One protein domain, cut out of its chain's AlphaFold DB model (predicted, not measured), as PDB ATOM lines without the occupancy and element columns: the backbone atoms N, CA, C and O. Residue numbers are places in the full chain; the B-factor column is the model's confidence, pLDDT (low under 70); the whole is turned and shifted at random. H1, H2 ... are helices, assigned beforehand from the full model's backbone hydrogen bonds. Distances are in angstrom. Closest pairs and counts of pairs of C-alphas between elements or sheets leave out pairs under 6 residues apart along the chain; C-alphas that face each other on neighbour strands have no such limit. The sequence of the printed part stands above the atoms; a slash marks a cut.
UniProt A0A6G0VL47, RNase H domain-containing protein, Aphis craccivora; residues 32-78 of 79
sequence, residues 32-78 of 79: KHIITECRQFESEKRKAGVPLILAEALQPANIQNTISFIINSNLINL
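AT A GLANCE: This is residues 32 to 78 of the 79 residues of the protein "RNase H domain-containing protein" of Aphis craccivora (UniProt A0A6G0VL47). Three short helices, H1, H2 and H3, gather on one side of the longest helix, H4; H2 packs on H4, and H1 packs on H3. The printed part has 47 residues with four named helices, H1 to H4 in chain order, no named strand, and is all helix. It is compact and rounded, with a radius of gyration of the C-alphas of 9.5 A and spans of 24 by 18 by 18 A.

HOW THE PARTS SIT: H1, residues 32 to 37, touches H3, residues 54 to 57; their closest C-alphas, of Ile 35 and Leu 54, are 6.3 A apart. H2, residues 42 to 48, touches H4, residues 63 to 72, at a steep tilt of 60 degrees, opposite ways; their closest C-alphas, of Ala 48 and Asn 65, are 5.7 A apart. H1 and H4 are apart. In H1, H2 and H4 every O i to N i+4 pair is within hydrogen-bond range; H3 is too short for one.

IN THESE COORDINATES: H1 begins at C-alpha 32 (207.249, 222.030, 243.735) and measures 7.4 A, H2 9.9 A, H3 5.0 A. H4 measures 14.0 A and ends at C-alpha 72 (208.126, 208.655, 233.121).

THE WHOLE: The C-alphas farthest apart, of Ala 61 and Leu 78, are 25.5 A apart. The printed part has no cut, and the three links are tight. Residues 75 to 78 have pLDDT under 70.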
ATOM      1  N   LYS A  32     208.214 220.926 243.759       80.88
ATOM      2  CA  LYS A  32     207.249 222.030 243.735       80.88
ATOM      3  C   LYS A  32     207.202 222.666 242.349       80.88
ATOM      4  O   LYS A  32     206.143 222.652 241.738       80.88
ATOM      5  N   HIS A  33     208.337 223.141 241.832       84.62
ATOM      6  CA  HIS A  33     208.393 223.765 240.512       84.62
ATOM      7  C   HIS A  33     207.830 222.840 239.426       84.62
ATOM      8  O   HIS A  33     206.970 223.255 238.662       84.62
ATOM      9  N   ILE A  34     208.243 221.574 239.382       82.25
ATOM     10  CA  ILE A  34     207.784 220.588 238.396       82.25
ATOM     11  C   ILE A  34     206.251 220.465 238.411       82.25
ATOM     12  O   ILE A  34     205.612 220.541 237.356       82.25
ATOM     13  N   ILE A  35     205.654 220.331 239.598       80.75
ATOM     14  CA  ILE A  35     204.211 220.131 239.770       80.75
ATOM     15  C   ILE A  35     203.435 221.431 239.509       80.75
ATOM     16  O   ILE A  35     202.487 221.426 238.721       80.75
ATOM     17  N   THR A  36     203.865 222.555 240.083       80.31
ATOM     18  CA  THR A  36     203.068 223.790 240.128       80.31
ATOM     19  C   THR A  36     203.403 224.797 239.026       80.31
ATOM     20  O   THR A  36     202.510 225.479 238.537       80.31
ATOM     21  N   GLU A  37     204.668 224.910 238.615       79.75
ATOM     22  CA  GLU A  37     205.164 226.055 237.824       79.75
ATOM     23  C   GLU A  37     205.775 225.667 236.469       79.75
ATOM     24  O   GLU A  37     205.793 226.470 235.536       79.75
ATOM     25  N   CYS A  38     206.267 224.438 236.326       84.12
ATOM     26  CA  CYS A  38     207.038 224.039 235.163       84.12
ATOM     27  C   CYS A  38     206.122 223.798 233.961       84.12
ATOM     28  O   CYS A  38     205.304 222.869 233.958       84.12
ATOM     29  N   ARG A  39     206.302 224.622 232.924       82.56
ATOM     30  CA  ARG A  39     205.585 224.511 231.643       82.56
ATOM     31  C   ARG A  39     206.085 223.352 230.789       82.56
ATOM     32  O   ARG A  39     205.306 222.767 230.047       82.56
ATOM     33  N   GLN A  40     207.359 222.983 230.933       82.38
ATOM     34  CA  GLN A  40     207.961 221.868 230.196       82.38
ATOM     35  C   GLN A  40     207.198 220.557 230.432       82.38
ATOM     36  O   GLN A  40     206.928 219.816 229.494       82.38
ATOM     37  N   PHE A  41     206.785 220.324 231.678       80.19
ATOM     38  CA  PHE A  41     206.072 219.117 232.088       80.19
ATOM     39  C   PHE A  41     204.544 219.273 232.063       80.19
ATOM     40  O   PHE A  41     203.836 218.376 232.506       80.19
ATOM     41  N   GLU A  42     203.990 220.389 231.572       83.00
ATOM     42  CA  GLU A  42     202.536 220.623 231.576       83.00
ATOM     43  C   GLU A  42     201.777 219.545 230.786       83.00
ATOM     44  O   GLU A  42     200.779 219.000 231.262       83.00
ATOM     45  N   SER A  43     202.299 219.177 229.615       83.94
ATOM     46  CA  SER A  43     201.732 218.120 228.773       83.94
ATOM     47  C   SER A  43     201.759 216.751 229.456       83.94
ATOM     48  O   SER A  43     200.791 215.997 229.373       83.94
ATOM     49  N   GLU A  44     202.855 216.422 230.140       83.12
ATOM     50  CA  GLU A  44     203.007 215.156 230.865       83.12
ATOM     51  C   GLU A  44     202.115 215.107 232.108       83.12
ATOM     52  O   GLU A  44     201.423 214.112 232.315       83.12
ATOM     53  N   LYS A  45     202.025 216.206 232.870       85.38
ATOM     54  CA  LYS A  45     201.099 216.340 234.005       85.38
ATOM     55  C   LYS A  45     199.654 216.147 233.573       85.38
ATOM     56  O   LYS A  45     198.925 215.393 234.211       85.38
ATOM     57  N   ARG A  46     199.251 216.773 232.461       83.81
ATOM     58  CA  ARG A  46     197.897 216.623 231.915       83.81
ATOM     59  C   ARG A  46     197.616 215.178 231.498       83.81
ATOM     60  O   ARG A  46     196.531 214.682 231.773       83.81
ATOM     61  N   LYS A  47     198.584 214.500 230.873       85.38
ATOM     62  CA  LYS A  47     198.456 213.082 230.495       85.38
ATOM     63  C   LYS A  47     198.361 212.159 231.711       85.38
ATOM     64  O   LYS A  47     197.569 211.226 231.691       85.38
ATOM     65  N   ALA A  48     199.153 212.422 232.746       82.19
ATOM     66  CA  ALA A  48     199.169 211.635 233.974       82.19
ATOM     67  C   ALA A  48     198.023 211.989 234.941       82.19
ATOM     68  O   ALA A  48     197.810 211.276 235.913       82.19
ATOM     69  N   GLY A  49     197.284 213.078 234.704       84.44
ATOM     70  CA  GLY A  49     196.245 213.553 235.619       84.44
ATOM     71  C   GLY A  49     196.810 214.090 236.936       84.44
ATOM     72  O   GLY A  49     196.163 213.972 237.974       84.44
ATOM     73  N   VAL A  50     198.028 214.643 236.918       84.94
ATOM     74  CA  VAL A  50     198.646 215.244 238.105       84.94
ATOM     75  C   VAL A  50     198.054 216.641 238.312       84.94
ATOM     76  O   VAL A  50     198.144 217.477 237.405       84.94
ATOM     77  N   PRO A  51     197.451 216.925 239.478       81.94
ATOM     78  CA  PRO A  51     196.915 218.246 239.770       81.94
ATOM     79  C   PRO A  51     198.044 219.279 239.868       81.94
ATOM     80  O   PRO A  51     199.157 218.988 240.304       81.94
ATOM     81  N   LEU A  52     197.741 220.516 239.477       80.25
ATOM     82  CA  LEU A  52     198.700 221.631 239.487       80.25
ATOM     83  C   LEU A  52     199.013 222.133 240.900       80.25
ATOM     84  O   LEU A  52     199.899 222.965 241.077       80.25
ATOM     85  N   ILE A  53     198.281 221.654 241.903       83.19
ATOM     86  CA  ILE A  53     198.430 222.047 243.296       83.19
ATOM     87  C   ILE A  53     199.184 220.940 244.024       83.19
ATOM     88  O   ILE A  53     198.747 219.791 244.069       83.19
ATOM     89  N   LEU A  54     200.320 221.301 244.628       81.19
ATOM     90  CA  LEU A  54     201.189 220.354 245.327       81.19
ATOM     91  C   LEU A  54     200.440 219.580 246.422       81.19
ATOM     92  O   LEU A  54     200.635 218.379 246.566       81.19
ATOM     93  N   ALA A  55     199.561 220.258 247.166       81.62
ATOM     94  CA  ALA A  55     198.765 219.629 248.217       81.62
ATOM     95  C   ALA A  55     197.844 218.528 247.667       81.62
ATOM     96  O   ALA A  55     197.749 217.464 248.271       81.62
ATOM     97  N   GLU A  56     197.222 218.749 246.506       84.31
ATOM     98  CA  GLU A  56     196.384 217.748 245.840       84.31
ATOM     99  C   GLU A  56     197.212 216.624 245.216       84.31
ATOM    100  O   GLU A  56     196.807 215.464 245.265       84.31
ATOM    101  N   ALA A  57     198.397 216.927 244.681       81.19
ATOM    102  CA  ALA A  57     199.286 215.921 244.095       81.19
ATOM    103  C   ALA A  57     199.786 214.917 245.147       81.19
ATOM    104  O   ALA A  57     199.957 213.734 244.858       81.19
ATOM    105  N   LEU A  58     199.961 215.384 246.387       78.75
ATOM    106  CA  LEU A  58     200.354 214.567 247.536       78.75
ATOM    107  C   LEU A  58     199.193 213.772 248.155       78.75
ATOM    108  O   LEU A  58     199.426 212.960 249.050       78.75
ATOM    109  N   GLN A  59     197.948 213.972 247.707       86.19
ATOM    110  CA  GLN A  59     196.825 213.178 248.201       86.19
ATOM    111  C   GLN A  59     196.976 211.710 247.774       86.19
ATOM    112  O   GLN A  59     197.396 211.435 246.649       86.19
ATOM    113  N   PRO A  60     196.548 210.746 248.607       83.38
ATOM    114  CA  PRO A  60     196.653 209.320 248.289       83.38
ATOM    115  C   PRO A  60     195.912 208.925 247.000       83.38
ATOM    116  O   PRO A  60     196.298 207.961 246.350       83.38
ATOM    117  N   ALA A  61     194.896 209.693 246.596       84.88
ATOM    118  CA  ALA A  61     194.203 209.505 245.322       84.88
ATOM    119  C   ALA A  61     195.086 209.816 244.095       84.88
ATOM    120  O   ALA A  61     194.932 209.186 243.054       84.88
ATOM    121  N   ASN A  62     196.027 210.756 244.226       83.75
ATOM    122  CA  ASN A  62     196.848 211.278 243.126       83.75
ATOM    123  C   ASN A  62     198.324 210.872 243.235       83.75
ATOM    124  O   ASN A  62     199.099 211.090 242.300       83.75
ATOM    125  N   ILE A  63     198.732 210.269 244.355       82.62
ATOM    126  CA  ILE A  63     200.133 209.921 244.603       82.62
ATOM    127  C   ILE A  63     200.658 208.893 243.598       82.62
ATOM    128  O   ILE A  63     201.793 209.012 243.151       82.62
ATOM    129  N   GLN A  64     199.820 207.944 243.171       85.25
ATOM    130  CA  GLN A  64     200.182 206.955 242.148       85.25
ATOM    131  C   GLN A  64     200.490 207.632 240.810       85.25
ATOM    132  O   GLN A  64     201.549 207.414 240.229       85.25
ATOM    133  N   ASN A  65     199.616 208.541 240.378       85.44
ATOM    134  CA  ASN A  65     199.796 209.322 239.155       85.44
ATOM    135  C   ASN A  65     201.049 210.200 239.227       85.44
ATOM    136  O   ASN A  65     201.803 210.296 238.262       85.44
ATOM    137  N   THR A  66     201.298 210.799 240.394       82.31
ATOM    138  CA  THR A  66     202.474 211.640 240.646       82.31
ATOM    139  C   THR A  66     203.766 210.821 240.598       82.31
ATOM    140  O   THR A  66     204.728 211.247 239.964       82.31
ATOM    141  N   ILE A  67     203.788 209.621 241.186       81.31
ATOM    142  CA  ILE A  67     204.936 208.703 241.115       81.31
ATOM    143  C   ILE A  67     205.164 208.242 239.672       81.31
ATOM    144  O   ILE A  67     206.288 208.323 239.177       81.31
ATOM    145  N   SER A  68     204.113 207.811 238.967       84.94
ATOM    146  CA  SER A  68     204.219 207.424 237.556       84.94
ATOM    147  C   SER A  68     204.723 208.572 236.686       84.94
ATOM    148  O   SER A  68     205.540 208.344 235.800       84.94
ATOM    149  N   PHE A  69     204.286 209.802 236.941       85.62
ATOM    150  CA  PHE A  69     204.801 210.988 236.266       85.62
ATOM    151  C   PHE A  69     206.300 211.186 236.536       85.62
ATOM    152  O   PHE A  69     207.075 211.270 235.590       85.62
ATOM    153  N   ILE A  70     206.734 211.157 237.801       78.88
ATOM    154  CA  ILE A  70     208.150 211.327 238.176       78.88
ATOM    155  C   ILE A  70     209.046 210.276 237.497       78.88
ATOM    156  O   ILE A  70     210.139 210.607 237.028       78.88
ATOM    157  N   ILE A  71     208.571 209.030 237.406       79.81
ATOM    158  CA  ILE A  71     209.278 207.934 236.730       79.81
ATOM    159  C   ILE A  71     209.336 208.169 235.214       79.81
ATOM    160  O   ILE A  71     210.414 208.095 234.626       79.81
ATOM    161  N   ASN A  72     208.202 208.477 234.576       78.38
ATOM    162  CA  ASN A  72     208.126 208.655 233.121       78.38
ATOM    163  C   ASN A  72     208.913 209.875 232.631       78.38
ATOM    164  O   ASN A  72     209.529 209.824 231.567       78.38
ATOM    165  N   SER A  73     208.955 210.942 233.426       70.06
ATOM    166  CA  SER A  73     209.690 212.165 233.101       70.06
ATOM    167  C   SER A  73     211.199 212.054 233.365       70.06
ATOM    168  O   SER A  73     211.912 213.045 233.222       70.06
ATOM    169  N   ASN A  74     211.704 210.872 233.759       70.00
ATOM    170  CA  ASN A  74     213.113 210.626 234.099       70.00
ATOM    171  C   ASN A  74     213.680 211.590 235.161       70.00
ATOM    172  O   ASN A  74     214.894 211.750 235.290       70.00
ATOM    173  N   LEU A  75     212.811 212.206 235.969       69.38
ATOM    174  CA  LEU A  75     213.195 213.199 236.975       69.38
ATOM    175  C   LEU A  75     214.057 212.595 238.088       69.38
ATOM    176  O   LEU A  75     214.839 213.304 238.701       69.38
ATOM    177  N   ILE A  76     213.962 211.279 238.296       63.84
ATOM    178  CA  ILE A  76     214.791 210.515 239.243       63.84
ATOM    179  C   ILE A  76     216.276 210.522 238.844       63.84
ATOM    180  O   ILE A  76     217.129 210.360 239.703       63.84
ATOM    181  N   ASN A  77     216.605 210.712 237.561       60.19
ATOM    182  CA  ASN A  77     217.997 210.867 237.122       60.19
ATOM    183  C   ASN A  77     218.502 212.315 237.239       60.19
ATOM    184  O   ASN A  77     219.685 212.562 237.022       60.19
ATOM    185  N   LEU A  78     217.609 213.269 237.523       58.28
ATOM    186  CA  LEU A  78     217.921 214.695 237.648       58.28
ATOM    187  C   LEU A  78     217.935 215.173 239.109       58.28
ATOM    188  O   LEU A  78     218.555 216.195 239.379       58.28
TER     189      LEU A  78